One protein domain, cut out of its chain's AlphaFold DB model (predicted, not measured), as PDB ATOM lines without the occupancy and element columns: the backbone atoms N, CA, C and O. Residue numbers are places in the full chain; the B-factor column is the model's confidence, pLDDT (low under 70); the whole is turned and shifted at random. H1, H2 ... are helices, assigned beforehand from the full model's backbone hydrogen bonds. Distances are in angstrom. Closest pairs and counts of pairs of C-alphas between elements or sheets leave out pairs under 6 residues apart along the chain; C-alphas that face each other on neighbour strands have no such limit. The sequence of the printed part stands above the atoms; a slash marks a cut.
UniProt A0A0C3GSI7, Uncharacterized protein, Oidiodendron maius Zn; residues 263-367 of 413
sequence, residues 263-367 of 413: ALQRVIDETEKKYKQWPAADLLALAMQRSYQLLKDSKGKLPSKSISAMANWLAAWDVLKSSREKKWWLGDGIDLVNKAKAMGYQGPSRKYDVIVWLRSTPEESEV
ATOM      1  N   ALA A 263     118.628 156.509 190.045       93.62
ATOM      2  CA  ALA A 263     118.985 156.778 188.655       93.62
ATOM      3  C   ALA A 263     117.727 156.859 187.782       93.62
ATOM      4  O   ALA A 263     117.526 157.848 187.076       93.62
ATOM      5  N   LEU A 264     116.827 155.878 187.902       93.06
ATOM      6  CA  LEU A 264     115.535 155.913 187.213       93.06
ATOM      7  C   LEU A 264     114.670 157.092 187.671       93.06
ATOM      8  O   LEU A 264     114.004 157.705 186.839       93.06
ATOM      9  N   GLN A 265     114.702 157.454 188.958       94.38
ATOM     10  CA  GLN A 265     113.954 158.611 189.450       94.38
ATOM     11  C   GLN A 265     114.421 159.918 188.791       94.38
ATOM     12  O   GLN A 265     113.581 160.724 188.408       94.38
ATOM     13  N   ARG A 266     115.729 160.101 188.554       95.38
ATOM     14  CA  ARG A 266     116.237 161.272 187.813       95.38
ATOM     15  C   ARG A 266     115.683 161.337 186.390       95.38
ATOM     16  O   ARG A 266     115.245 162.400 185.961       95.38
ATOM     17  N   VAL A 267     115.630 160.204 185.685       96.56
ATOM     18  CA  VAL A 267     115.049 160.134 184.330       96.56
ATOM     19  C   VAL A 267     113.551 160.466 184.356       96.56
ATOM     20  O   VAL A 267     113.045 161.158 183.467       96.56
ATOM     21  N   ILE A 268     112.830 160.019 185.388       95.00
ATOM     22  CA  ILE A 268     111.423 160.388 185.603       95.00
ATOM     23  C   ILE A 268     111.297 161.898 185.829       95.00
ATOM     24  O   ILE A 268     110.481 162.540 185.176       95.00
ATOM     25  N   ASP A 269     112.124 162.496 186.681       95.44
ATOM     26  CA  ASP A 269     112.056 163.930 186.980       95.44
ATOM     27  C   ASP A 269     112.396 164.788 185.742       95.44
ATOM     28  O   ASP A 269     111.773 165.823 185.486       95.44
ATOM     29  N   GLU A 270     113.356 164.357 184.922       97.31
ATOM     30  CA  GLU A 270     113.696 165.006 183.650       97.31
ATOM     31  C   GLU A 270     112.563 164.915 182.622       97.31
ATOM     32  O   GLU A 270     112.238 165.901 181.953       97.31
ATOM     33  N   THR A 271     111.931 163.747 182.498       96.62
ATOM     34  CA  THR A 271     110.778 163.563 181.605       96.62
ATOM     35  C   THR A 271     109.540 164.304 182.117       96.62
ATOM     36  O   THR A 271     108.809 164.894 181.320       96.62
ATOM     37  N   GLU A 272     109.344 164.396 183.433       96.50
ATOM     38  CA  GLU A 272     108.281 165.189 184.051       96.50
ATOM     39  C   GLU A 272     108.422 166.675 183.700       96.50
ATOM     40  O   GLU A 272     107.432 167.318 183.339       96.50
ATOM     41  N   LYS A 273     109.644 167.228 183.739       96.56
ATOM     42  CA  LYS A 273     109.905 168.619 183.328       96.56
ATOM     43  C   LYS A 273     109.462 168.883 181.888       96.56
ATOM     44  O   LYS A 273     108.877 169.932 181.632       96.56
ATOM     45  N   LYS A 274     109.672 167.927 180.973       96.88
ATOM     46  CA  LYS A 274     109.198 168.029 179.579       96.88
ATOM     47  C   LYS A 274     107.672 168.069 179.519       96.88
ATOM     48  O   LYS A 274     107.108 168.941 178.867       96.88
ATOM     49  N   TYR A 275     106.996 167.187 180.255       97.00
ATOM     50  CA  TYR A 275     105.531 167.165 180.299       97.00
ATOM     51  C   TYR A 275     104.919 168.405 180.952       97.00
ATOM     52  O   TYR A 275     103.869 168.864 180.516       97.00
ATOM     53  N   LYS A 276     105.572 169.002 181.954       95.19
ATOM     54  CA  LYS A 276     105.100 170.244 182.592       95.19
ATOM     55  C   LYS A 276     105.020 171.433 181.630       95.19
ATOM     56  O   LYS A 276     104.252 172.353 181.891       95.19
ATOM     57  N   GLN A 277     105.779 171.412 180.534       96.12
ATOM     58  CA  GLN A 277     105.739 172.451 179.501       96.12
ATOM     59  C   GLN A 277     104.556 172.284 178.533       96.12
ATOM     60  O   GLN A 277     104.266 173.194 177.759       96.12
ATOM     61  N   TRP A 278     103.871 171.137 178.551       96.38
ATOM     62  CA  TRP A 278     102.785 170.857 177.616       96.38
ATOM     63  C   TRP A 278     101.474 171.532 178.039       96.38
ATOM     64  O   TRP A 278     101.193 171.665 179.235       96.38
ATOM     65  N   PRO A 279     100.606 171.895 177.076       96.50
ATOM     66  CA  PRO A 279      99.265 172.372 177.381       96.50
ATOM     67  C   PRO A 279      98.461 171.341 178.181       96.50
ATOM     68  O   PRO A 279      98.472 170.142 177.898       96.50
ATOM     69  N   ALA A 280      97.679 171.823 179.149       92.50
ATOM     70  CA  ALA A 280      96.876 170.974 180.031       92.50
ATOM     71  C   ALA A 280      95.918 170.035 179.271       92.50
ATOM     72  O   ALA A 280      95.666 168.911 179.708       92.50
ATOM     73  N   ALA A 281      95.379 170.501 178.140       92.62
ATOM     74  CA  ALA A 281      94.465 169.733 177.302       92.62
ATOM     75  C   ALA A 281      95.160 168.530 176.646       92.62
ATOM     76  O   ALA A 281      94.624 167.422 176.693       92.62
ATOM     77  N   ASP A 282      96.361 168.733 176.104       95.12
ATOM     78  CA  ASP A 282      97.139 167.689 175.430       95.12
ATOM     79  C   ASP A 282      97.641 166.655 176.431       95.12
ATOM     80  O   ASP A 282      97.564 165.449 176.198       95.12
ATOM     81  N   LEU A 283      98.069 167.128 177.599       94.94
ATOM     82  CA  LEU A 283      98.526 166.279 178.685       94.94
ATOM     83  C   LEU A 283      97.397 165.379 179.216       94.94
ATOM     84  O   LEU A 283      97.585 164.175 179.407       94.94
ATOM     85  N   LEU A 284      96.191 165.933 179.377       92.88
ATOM     86  CA  LEU A 284      95.006 165.148 179.723       92.88
ATOM     87  C   LEU A 284      94.635 164.160 178.608       92.88
ATOM     88  O   LEU A 284      94.317 163.007 178.902       92.88
ATOM     89  N   ALA A 285      94.665 164.586 177.344       93.56
ATOM     90  CA  ALA A 285      94.349 163.723 176.208       93.56
ATOM     91  C   ALA A 285      95.304 162.521 176.137       93.56
ATOM     92  O   ALA A 285      94.845 161.381 176.028       93.56
ATOM     93  N   LEU A 286      96.608 162.760 176.299       96.00
ATOM     94  CA  LEU A 286      97.629 161.717 176.331       96.00
ATOM     95  C   LEU A 286      97.441 160.770 177.526       96.00
ATOM     96  O   LEU A 286      97.511 159.550 177.366       96.00
ATOM     97  N   ALA A 287      97.132 161.298 178.715       93.81
ATOM     98  CA  ALA A 287      96.839 160.474 179.887       93.81
ATOM     99  C   ALA A 287      95.612 159.569 179.662       93.81
ATOM    100  O   ALA A 287      95.646 158.380 179.985       93.81
ATOM    101  N   MET A 288      94.540 160.091 179.055       92.00
ATOM    102  CA  MET A 288      93.350 159.299 178.713       92.00
ATOM    103  C   MET A 288      93.637 158.245 177.636       92.00
ATOM    104  O   MET A 288      93.136 157.120 177.721       92.00
ATOM    105  N   GLN A 289      94.469 158.575 176.646       93.88
ATOM    106  CA  GLN A 289      94.937 157.615 175.645       93.88
ATOM    107  C   GLN A 289      95.714 156.468 176.302       93.88
ATOM    108  O   GLN A 289      95.496 155.304 175.972       93.88
ATOM    109  N   ARG A 290      96.552 156.776 177.296       93.81
ATOM    110  CA  ARG A 290      97.316 155.796 178.088       93.81
ATOM    111  C   ARG A 290      96.496 155.122 179.194       93.81
ATOM    112  O   ARG A 290      97.050 154.468 180.072       93.81
ATOM    113  N   SER A 291      95.168 155.214 179.125       90.75
ATOM    114  CA  SER A 291      94.238 154.538 180.031       90.75
ATOM    115  C   SER A 291      94.309 154.983 181.501       90.75
ATOM    116  O   SER A 291      93.910 154.228 182.390       90.75
ATOM    117  N   TYR A 292      94.714 156.226 181.789       89.50
ATOM    118  CA  TYR A 292      94.705 156.794 183.148       89.50
ATOM    119  C   TYR A 292      93.312 156.734 183.817       89.50
ATOM    120  O   TYR A 292      93.184 156.636 185.036       89.50
ATOM    121  N   GLN A 293      92.234 156.682 183.027       87.75
ATOM    122  CA  GLN A 293      90.857 156.467 183.487       87.75
ATOM    123  C   GLN A 293      90.588 155.114 184.149       87.75
ATOM    124  O   GLN A 293      89.564 154.982 184.821       87.75
ATOM    125  N   LEU A 294      91.458 154.121 183.955       85.06
ATOM    126  CA  LEU A 294      91.362 152.838 184.651       85.06
ATOM    127  C   LEU A 294      91.770 152.959 186.120       85.06
ATOM    128  O   LEU A 294      91.355 152.137 186.924       85.06
ATOM    129  N   LEU A 295      92.507 154.011 186.480       85.25
ATOM    130  CA  LEU A 295      93.042 154.237 187.824       85.25
ATOM    131  C   LEU A 295      92.030 154.897 188.766       85.25
ATOM    132  O   LEU A 295      92.407 155.465 189.788       85.25
ATOM    133  N   LYS A 296      90.743 154.879 188.407       83.94
ATOM    134  CA  LYS A 296      89.688 155.438 189.249       83.94
ATOM    135  C   LYS A 296      89.622 154.684 190.575       83.94
ATOM    136  O   LYS A 296      89.719 153.461 190.607       83.94
ATOM    137  N   ASP A 297      89.430 155.429 191.655       78.44
ATOM    138  CA  ASP A 297      89.219 154.866 192.983       78.44
ATOM    139  C   ASP A 297      87.890 154.086 193.062       78.44
ATOM    140  O   ASP A 297      87.071 154.064 192.134       78.44
ATOM    141  N   SER A 298      87.633 153.464 194.213       72.81
ATOM    142  CA  SER A 298      86.366 152.773 194.487       72.81
ATOM    143  C   SER A 298      85.135 153.693 194.428       72.81
ATOM    144  O   SER A 298      84.013 153.206 194.291       72.81
ATOM    145  N   LYS A 299      85.329 155.018 194.485       78.44
ATOM    146  CA  LYS A 299      84.296 156.055 194.346       78.44
ATOM    147  C   LYS A 299      84.158 156.551 192.895       78.44
ATOM    148  O   LYS A 299      83.367 157.457 192.634       78.44
ATOM    149  N   GLY A 300      84.898 155.970 191.944       77.69
ATOM    150  CA  GLY A 300      84.888 156.333 190.526       77.69
ATOM    151  C   GLY A 300      85.619 157.638 190.187       77.69
ATOM    152  O   GLY A 300      85.493 158.130 189.060       77.69
ATOM    153  N   LYS A 301      86.365 158.219 191.130       83.19
ATOM    154  CA  LYS A 301      87.145 159.448 190.953       83.19
ATOM    155  C   LYS A 301      88.549 159.120 190.453       83.19
ATOM    156  O   LYS A 301      89.168 158.161 190.892       83.19
ATOM    157  N   LEU A 302      89.050 159.928 189.518       80.94
ATOM    158  CA  LEU A 302      90.447 159.844 189.078       80.94
ATOM    159  C   LEU A 302      91.388 160.191 190.243       80.94
ATOM    160  O   LEU A 302      91.006 161.038 191.054       80.94
ATOM    161  N   PRO A 303      92.611 159.629 190.289       74.81
ATOM    162  CA  PRO A 303      93.561 159.879 191.374       74.81
ATOM    163  C   PRO A 303      93.863 161.365 191.572       74.81
ATOM    164  O   PRO A 303      93.854 161.873 192.688       74.81
ATOM    165  N   SER A 304      94.076 162.079 190.469       80.50
ATOM    166  CA  SER A 304      94.187 163.533 190.442       80.50
ATOM    167  C   SER A 304      93.855 164.056 189.049       80.50
ATOM    168  O   SER A 304      94.105 163.380 188.048       80.50
ATOM    169  N   LYS A 305      93.295 165.268 188.995       82.38
ATOM    170  CA  LYS A 305      93.093 166.052 187.766       82.38
ATOM    171  C   LYS A 305      94.136 167.162 187.601       82.38
ATOM    172  O   LYS A 305      94.043 167.933 186.652       82.38
ATOM    173  N   SER A 306      95.076 167.298 188.539       88.38
ATOM    174  CA  SER A 306      96.106 168.331 188.453       88.38
ATOM    175  C   SER A 306      97.104 168.009 187.341       88.38
ATOM    176  O   SER A 306      97.461 166.850 187.125       88.38
ATOM    177  N   ILE A 307      97.569 169.052 186.650       89.25
ATOM    178  CA  ILE A 307      98.559 168.940 185.567       89.25
ATOM    179  C   ILE A 307      99.842 168.293 186.095       89.25
ATOM    180  O   ILE A 307     100.348 167.366 185.479       89.25
ATOM    181  N   SER A 308     100.308 168.715 187.274       90.38
ATOM    182  CA  SER A 308     101.508 168.165 187.919       90.38
ATOM    183  C   SER A 308     101.405 166.653 188.162       90.38
ATOM    184  O   SER A 308     102.300 165.902 187.789       90.38
ATOM    185  N   ALA A 309     100.276 166.173 188.696       90.00
ATOM    186  CA  ALA A 309     100.101 164.745 188.949       90.00
ATOM    187  C   ALA A 309     100.060 163.924 187.653       90.00
ATOM    188  O   ALA A 309     100.643 162.845 187.592       90.00
ATOM    189  N   MET A 310      99.394 164.433 186.612       92.50
ATOM    190  CA  MET A 310      99.359 163.758 185.316       92.50
ATOM    191  C   MET A 310     100.727 163.796 184.613       92.50
ATOM    192  O   MET A 310     101.103 162.799 184.008       92.50
ATOM    193  N   ALA A 311     101.483 164.893 184.722       95.00
ATOM    194  CA  ALA A 311     102.834 165.007 184.171       95.00
ATOM    195  C   ALA A 311     103.779 163.984 184.813       95.00
ATOM    196  O   ALA A 311     104.449 163.241 184.099       95.00
ATOM    197  N   ASN A 312     103.761 163.889 186.146       94.06
ATOM    198  CA  ASN A 312     104.538 162.901 186.890       94.06
ATOM    199  C   ASN A 312     104.128 161.470 186.511       94.06
ATOM    200  O   ASN A 312     104.967 160.627 186.205       94.06
ATOM    201  N   TRP A 313     102.823 161.203 186.444       94.94
ATOM    202  CA  TRP A 313     102.334 159.884 186.057       94.94
ATOM    203  C   TRP A 313     102.746 159.493 184.632       94.94
ATOM    204  O   TRP A 313     103.154 158.358 184.412       94.94
ATOM    205  N   LEU A 314     102.667 160.416 183.665       95.69
ATOM    206  CA  LEU A 314     103.077 160.171 182.279       95.69
ATOM    207  C   LEU A 314     104.580 159.910 182.162       95.69
ATOM    208  O   LEU A 314     104.966 158.970 181.471       95.69
ATOM    209  N   ALA A 315     105.393 160.699 182.864       96.31
ATOM    210  CA  ALA A 315     106.836 160.513 182.953       96.31
ATOM    211  C   ALA A 315     107.183 159.126 183.508       96.31
ATOM    212  O   ALA A 315     107.869 158.334 182.861       96.31
ATOM    213  N   ALA A 316     106.612 158.779 184.661       94.12
ATOM    214  CA  ALA A 316     106.814 157.477 185.276       94.12
ATOM    215  C   ALA A 316     106.271 156.328 184.409       94.12
ATOM    216  O   ALA A 316     106.874 155.260 184.359       94.12
ATOM    217  N   TRP A 317     105.169 156.530 183.682       95.00
ATOM    218  CA  TRP A 317     104.647 155.544 182.733       95.00
ATOM    219  C   TRP A 317     105.620 155.301 181.577       95.00
ATOM    220  O   TRP A 317     105.810 154.156 181.172       95.00
ATOM    221  N   ASP A 318     106.265 156.343 181.051       95.38
ATOM    222  CA  ASP A 318     107.219 156.181 179.955       95.38
ATOM    223  C   ASP A 318     108.508 155.496 180.372       95.38
ATOM    224  O   ASP A 318     109.008 154.669 179.607       95.38
ATOM    225  N   VAL A 319     109.007 155.806 181.565       95.12
ATOM    226  CA  VAL A 319     110.263 155.247 182.073       95.12
ATOM    227  C   VAL A 319     110.066 153.836 182.625       95.12
ATOM    228  O   VAL A 319     110.851 152.946 182.318       95.12
ATOM    229  N   LEU A 320     109.019 153.609 183.426       92.44
ATOM    230  CA  LEU A 320     108.870 152.364 184.188       92.44
ATOM    231  C   LEU A 320     108.092 151.273 183.452       92.44
ATOM    232  O   LEU A 320     108.217 150.109 183.822       92.44
ATOM    233  N   LYS A 321     107.256 151.607 182.456       92.06
ATOM    234  CA  LYS A 321     106.497 150.582 181.720       92.06
ATOM    235  C   LYS A 321     107.301 150.026 180.562       92.06
ATOM    236  O   LYS A 321     107.751 150.768 179.688       92.06
ATOM    237  N   SER A 322     107.395 148.701 180.505       91.50
ATOM    238  CA  SER A 322     108.020 148.023 179.370       91.50
ATOM    239  C   SER A 322     107.174 148.184 178.104       91.50
ATOM    240  O   SER A 322     105.956 148.380 178.159       91.50
ATOM    241  N   SER A 323     107.793 148.052 176.929       92.00
ATOM    242  CA  SER A 323     107.074 148.085 175.646       92.00
ATOM    243  C   SER A 323     105.938 147.055 175.581       92.00
ATOM    244  O   SER A 323     104.889 147.330 174.996       92.00
ATOM    245  N   ARG A 324     106.114 145.892 176.226       90.81
ATOM    246  CA  ARG A 324     105.085 144.851 176.362       90.81
ATOM    247  C   ARG A 324     103.894 145.345 177.178       90.81
ATOM    248  O   ARG A 324     102.763 145.290 176.702       90.81
ATOM    249  N   GLU A 325     104.137 145.908 178.359       90.81
ATOM    250  CA  GLU A 325     103.061 146.452 179.190       90.81
ATOM    251  C   GLU A 325     102.321 147.593 178.491       90.81
ATOM    252  O   GLU A 325     101.089 147.637 178.507       90.81
ATOM    253  N   LYS A 326     103.057 148.503 177.843       93.56
ATOM    254  CA  LYS A 326     102.479 149.633 177.106       93.56
ATOM    255  C   LYS A 326     101.473 149.152 176.055       93.56
ATOM    256  O   LYS A 326     100.389 149.729 175.960       93.56
ATOM    257  N   LYS A 327     101.758 148.054 175.341       92.44
ATOM    258  CA  LYS A 327     100.811 147.441 174.388       92.44
ATOM    259  C   LYS A 327      99.498 147.030 175.059       92.44
ATOM    260  O   LYS A 327      98.432 147.318 174.523       92.44
ATOM    261  N   TRP A 328      99.536 146.422 176.243       91.62
ATOM    262  CA  TRP A 328      98.316 146.017 176.955       91.62
ATOM    263  C   TRP A 328      97.517 147.203 177.504       91.62
ATOM    264  O   TRP A 328      96.285 147.216 177.438       91.62
ATOM    265  N   TRP A 329      98.204 148.230 178.011       92.62
ATOM    266  CA  TRP A 329      97.554 149.463 178.465       92.62
ATOM    267  C   TRP A 329      96.864 150.208 177.319       92.62
ATOM    268  O   TRP A 329      95.810 150.809 177.536       92.62
ATOM    269  N   LEU A 330      97.398 150.131 176.099       92.88
ATOM    270  CA  LEU A 330      96.835 150.783 174.914       92.88
ATOM    271  C   LEU A 330      95.817 149.917 174.150       92.88
ATOM    272  O   LEU A 330      94.966 150.471 173.460       92.88
ATOM    273  N   GLY A 331      95.859 148.590 174.297       89.94
ATOM    274  CA  GLY A 331      94.955 147.663 173.606       89.94
ATOM    275  C   GLY A 331      93.485 147.766 174.032       89.94
ATOM    276  O   GLY A 331      93.161 148.314 175.094       89.94
ATOM    277  N   ASP A 332      92.577 147.215 173.219       91.19
ATOM    278  CA  ASP A 332      91.163 147.093 173.593       91.19
ATOM    279  C   ASP A 332      91.028 146.159 174.807       91.19
ATOM    280  O   ASP A 332      91.645 145.097 174.884       91.19
ATOM    281  N   GLY A 333      90.214 146.567 175.780       89.88
ATOM    282  CA  GLY A 333      89.945 145.756 176.960       89.88
ATOM    283  C   GLY A 333      89.261 144.435 176.621       89.88
ATOM    284  O   GLY A 333      89.525 143.450 177.303       89.88
ATOM    285  N   ILE A 334      88.415 144.394 175.587       91.06
ATOM    286  CA  ILE A 334      87.724 143.161 175.180       91.06
ATOM    287  C   ILE A 334      88.729 142.156 174.614       91.06
ATOM    288  O   ILE A 334      88.777 141.015 175.074       91.06
ATOM    289  N   ASP A 335      89.567 142.595 173.678       92.00
ATOM    290  CA  ASP A 335      90.588 141.746 173.059       92.00
ATOM    291  C   ASP A 335      91.595 141.255 174.096       92.00
ATOM    292  O   ASP A 335      91.939 140.073 174.126       92.00
ATOM    293  N   LEU A 336      92.002 142.138 175.014       92.69
ATOM    294  CA  LEU A 336      92.913 141.784 176.092       92.69
ATOM    295  C   LEU A 336      92.313 140.719 177.022       92.69
ATOM    296  O   LEU A 336      92.992 139.755 177.374       92.69
ATOM    297  N   VAL A 337      91.037 140.861 177.395       92.94
ATOM    298  CA  VAL A 337      90.317 139.868 178.208       92.94
ATOM    299  C   VAL A 337      90.210 138.537 177.469       92.94
ATOM    300  O   VAL A 337      90.425 137.494 178.083       92.94
ATOM    301  N   ASN A 338      89.875 138.549 176.178       93.44
ATOM    302  CA  ASN A 338      89.747 137.329 175.382       93.44
ATOM    303  C   ASN A 338      91.090 136.603 175.268       93.44
ATOM    304  O   ASN A 338      91.151 135.397 175.507       93.44
ATOM    305  N   LYS A 339      92.172 137.346 175.003       91.69
ATOM    306  CA  LYS A 339      93.536 136.806 174.991       91.69
ATOM    307  C   LYS A 339      93.900 136.199 176.346       91.69
ATOM    308  O   LYS A 339      94.376 135.072 176.404       91.69
ATOM    309  N   ALA A 340      93.633 136.910 177.440       92.75
ATOM    310  CA  ALA A 340      93.921 136.413 178.782       92.75
ATOM    311  C   ALA A 340      93.120 135.149 179.118       92.75
ATOM    312  O   ALA A 340      93.681 134.195 179.649       92.75
ATOM    313  N   LYS A 341      91.830 135.097 178.763       93.25
ATOM    314  CA  LYS A 341      90.996 133.898 178.943       93.25
ATOM    315  C   LYS A 341      91.509 132.711 178.134       93.25
ATOM    316  O   LYS A 341      91.525 131.602 178.656       93.25
ATOM    317  N   ALA A 342      91.969 132.939 176.903       91.56
ATOM    318  CA  ALA A 342      92.606 131.903 176.092       91.56
ATOM    319  C   ALA A 342      93.912 131.385 176.724       91.56
ATOM    320  O   ALA A 342      94.234 130.212 176.579       91.56
ATOM    321  N   MET A 343      94.614 132.228 177.489       91.25
ATOM    322  CA  MET A 343      95.781 131.852 178.300       91.25
ATOM    323  C   MET A 343      95.418 131.269 179.683       91.25
ATOM    324  O   MET A 343      96.304 131.047 180.502       91.25
ATOM    325  N   GLY A 344      94.135 131.022 179.974       92.88
ATOM    326  CA  GLY A 344      93.692 130.399 181.228       92.88
ATOM    327  C   GLY A 344      93.318 131.368 182.355       92.88
ATOM    328  O   GLY A 344      93.104 130.935 183.486       92.88
ATOM    329  N   TYR A 345      93.194 132.671 182.088       95.12
ATOM    330  CA  TYR A 345      92.714 133.627 183.088       95.12
ATOM    331  C   TYR A 345      91.241 133.379 183.459       95.12
ATOM    332  O   TYR A 345      90.345 133.501 182.621       95.12
ATOM    333  N   GLN A 346      90.982 133.103 184.741       93.81
ATOM    334  CA  GLN A 346      89.636 132.865 185.291       93.81
ATOM    335  C   GLN A 346      89.087 134.041 186.121       93.81
ATOM    336  O   GLN A 346      88.007 133.948 186.704       93.81
ATOM    337  N   GLY A 347      89.823 135.153 186.206       91.75
ATOM    338  CA  GLY A 347      89.446 136.297 187.034       91.75
ATOM    339  C   GLY A 347      88.400 137.233 186.403       91.75
ATOM    340  O   GLY A 347      87.871 136.988 185.311       91.75
ATOM    341  N   PRO A 348      88.092 138.358 187.077       91.94
ATOM    342  CA  PRO A 348      87.177 139.369 186.561       91.94
ATOM    343  C   PRO A 348      87.624 139.905 185.200       91.94
ATOM    344  O   PRO A 348      88.791 140.217 184.985       91.94
ATOM    345  N   SER A 349      86.674 140.100 184.286       91.44
ATOM    346  CA  SER A 349      86.924 140.617 182.929       91.44
ATOM    347  C   SER A 349      87.186 142.135 182.881       91.44
ATOM    348  O   SER A 349      86.832 142.800 181.910       91.44
ATOM    349  N   ARG A 350      87.753 142.724 183.942       90.62
ATOM    350  CA  ARG A 350      88.139 144.140 183.954       90.62
ATOM    351  C   ARG A 350      89.526 144.269 183.336       90.62
ATOM    352  O   ARG A 350      90.436 143.546 183.725       90.62
ATOM    353  N   LYS A 351      89.700 145.231 182.422       90.38
ATOM    354  CA  LYS A 351      90.974 145.461 181.717       90.38
ATOM    355  C   LYS A 351      92.160 145.565 182.679       90.38
ATOM    356  O   LYS A 351      93.191 144.964 182.424       90.38
ATOM    357  N   TYR A 352      92.003 146.285 183.789       89.44
ATOM    358  CA  TYR A 352      93.077 146.427 184.768       89.44
ATOM    359  C   TYR A 352      93.480 145.097 185.420       89.44
ATOM    360  O   TYR A 352      94.661 144.763 185.413       89.44
ATOM    361  N   ASP A 353      92.513 144.323 185.919       89.38
ATOM    362  CA  ASP A 353      92.781 143.033 186.572       89.38
ATOM    363  C   ASP A 353      93.494 142.072 185.607       89.38
ATOM    364  O   ASP A 353      94.433 141.373 185.985       89.38
ATOM    365  N   VAL A 354      93.108 142.121 184.329       92.00
ATOM    366  CA  VAL A 354      93.777 141.380 183.260       92.00
ATOM    367  C   VAL A 354      95.215 141.853 183.045       92.00
ATOM    368  O   VAL A 354      96.106 141.018 182.976       92.00
ATOM    369  N   ILE A 355      95.473 143.164 182.966       90.62
ATOM    370  CA  ILE A 355      96.840 143.701 182.817       90.62
ATOM    371  C   ILE A 355      97.728 143.251 183.982       90.62
ATOM    372  O   ILE A 355      98.862 142.836 183.762       90.62
ATOM    373  N   VAL A 356      97.220 143.307 185.216       89.31
ATOM    374  CA  VAL A 356      97.968 142.867 186.403       89.31
ATOM    375  C   VAL A 356      98.296 141.379 186.325       89.31
ATOM    376  O   VAL A 356      99.423 140.988 186.619       89.31
ATOM    377  N   TRP A 357      97.343 140.556 185.891       92.44
ATOM    378  CA  TRP A 357      97.579 139.130 185.696       92.44
ATOM    379  C   TRP A 357      98.612 138.858 184.592       92.44
ATOM    380  O   TRP A 357      99.536 138.081 184.809       92.44
ATOM    381  N   LEU A 358      98.529 139.565 183.459       90.44
ATOM    382  CA  LEU A 358      99.466 139.435 182.335       90.44
ATOM    383  C   LEU A 358     100.912 139.787 182.702       90.44
ATOM    384  O   LEU A 358     101.846 139.223 182.145       90.44
ATOM    385  N   ARG A 359     101.136 140.671 183.678       88.75
ATOM    386  CA  ARG A 359     102.495 140.937 184.193       88.75
ATOM    387  C   ARG A 359     103.142 139.723 184.843       88.75
ATOM    388  O   ARG A 359     104.361 139.649 184.900       88.75
ATOM    389  N   SER A 360     102.323 138.815 185.363       87.62
ATOM    390  CA  SER A 360     102.789 137.590 186.008       87.62
ATOM    391  C   SER A 360     102.944 136.441 185.010       87.62
ATOM    392  O   SER A 360     103.445 135.388 185.392       87.62
ATOM    393  N   THR A 361     102.512 136.608 183.751       86.75
ATOM    394  CA  THR A 361     102.657 135.568 182.732       86.75
ATOM    395  C   THR A 361     103.974 135.728 181.963       86.75
ATOM    396  O   THR A 361     104.287 136.826 181.474       86.75
ATOM    397  N   PRO A 362     104.757 134.642 181.820       83.50
ATOM    398  CA  PRO A 362     106.008 134.676 181.071       83.50
ATOM    399  C   PRO A 362     105.744 135.035 179.604       83.50
ATOM    400  O   PRO A 362     104.714 134.659 179.043       83.50
ATOM    401  N   GLU A 363     106.662 135.770 178.974       78.75
ATOM    402  CA  GLU A 363     106.517 136.251 177.586       78.75
ATOM    403  C   GLU A 363     106.278 135.113 176.586       78.75
ATOM    404  O   GLU A 363     105.454 135.233 175.680       78.75
ATOM    405  N   GLU A 364     106.913 133.969 176.824       72.81
ATOM    406  CA  GLU A 364     106.825 132.756 176.006       72.81
ATOM    407  C   GLU A 364     105.391 132.216 175.886       72.81
ATOM    408  O   GLU A 364     104.995 131.695 174.842       72.81
ATOM    409  N   SER A 365     104.569 132.411 176.924       71.56
ATOM    410  CA  SER A 365     103.172 131.960 176.934       71.56
ATOM    411  C   SER A 365     102.268 132.739 175.969       71.56
ATOM    412  O   SER A 365     101.211 132.244 175.578       71.56
ATOM    413  N   GLU A 366     102.677 133.934 175.522       60.56
ATOM    414  CA  GLU A 366     101.879 134.748 174.598       60.56
ATOM    415  C   GLU A 366     102.031 134.330 173.130       60.56
ATOM    416  O   GLU A 366     101.123 134.583 172.332       60.56
ATOM    417  N   VAL A 367     103.149 133.695 172.767       60.38
ATOM    418  CA  VAL A 367     103.470 133.320 171.380       60.38
ATOM    419  C   VAL A 367     102.594 132.153 170.908       60.38
ATOM    420  O   VAL A 367     102.159 132.126 169.757       60.38
TER     421      VAL A 367
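What this domain is: This is residues 263 to 367 of the 413 residues of an uncharacterized protein of Oidiodendron maius Zn (UniProt A0A0C3GSI7). Two small helical lobes stand side by side along the longest axis: in the first, H4 packs between H1 and H2, and in the second, H5, H6 and H7 make a triangle, with H7 packed on H6 and, more lightly, on H5. The tight link from H4 to H5 joins the lobes, short H3 lies on the side of the first lobe near H7, and H8 ends the printed part away from the other helices. The printed part has 105 residues with eight named helices, H1 to H8 in order along the chain, and no named strand; the class is all helix, with 72 residues in the helices. It is only just compact, close to loose, with a radius of gyration of the C-alphas of 15.2 A, and it spans 43 by 34 by 20 A.

Where its parts are: Find C-alpha 263 at (118.985, 156.778, 188.655); from there H1 runs through residues 263 to 276, 20.3 A from first to last C-alpha. H2 follows at residues 280 to 289, 14.2 A long, and then the four residues of H3, 292 to 295. Look next for C-alpha 307 at (98.559, 168.940, 185.567), where H4 begins; it takes residues 307 to 320 over 19.6 A. H5 has residues 323 to 330, 10.6 A, and H6 has residues 333 to 342, 14.1 A. H7 has residues 351 to 358, 10.4 A, and H8, residues 364 to 367, ends at C-alpha 367 at (103.470, 133.320, 171.380).

How they stand to each other: Begin with H1, which touches H4 with 22 pairs of C-alphas within 8 A; look at Glu 272 and Ala 315, whose C-alphas are the closest at 5.0 A. The two run opposite ways at a steep tilt of 42 degrees. H2 touches H4 as well, with the C-alphas of Ala 280 and Ile 307 the closest at 6.1 A, and these run the same way at a steep tilt of 42 degrees. H1 and H2 are close but not clearly touching, the closest C-alphas being those of Tyr 275 and Leu 283 at 7.2 A. H2 and H3 are near each other and meet only through their link. H2 and H5 are close but not clearly touching, with the C-alphas of Gln 289 and Leu 330 the closest at 7.1 A, and they stand about perpendicular at 79 degrees. H3 and H7 are close but not clearly touching too, through Leu 294 and Tyr 352, whose C-alphas are the closest at 6.6 A. H6 and H7 touch, with the C-alphas of Gly 333 and Lys 351 the closest at 4.9 A; they run the same way at a tilt of 36 degrees, only just steep. H5 and H7 only just touch, with 3 pairs of C-alphas within 8 A, the closest those of Trp 328 and Ile 355 at 6.5 A; they run opposite ways at a shallow tilt of 21 degrees. The helix packing is mostly crossed, one of four touching pairs being at a shallow tilt. H8 touches no helix. In H1, H2, H4, H5, H6 and H7 every O i to N i+4 pair is within hydrogen-bond range; H3 and H8 are too short for such a pair.

The domain as a whole: The two C-alphas farthest apart are those of Gln 277 and Gly 344, at 43.8 A. The printed part has no cut. The link from H3 to H4, 11 residues, is long. The mean pLDDT of the printed part is 90.2, and residues 366 to 367 are under 70.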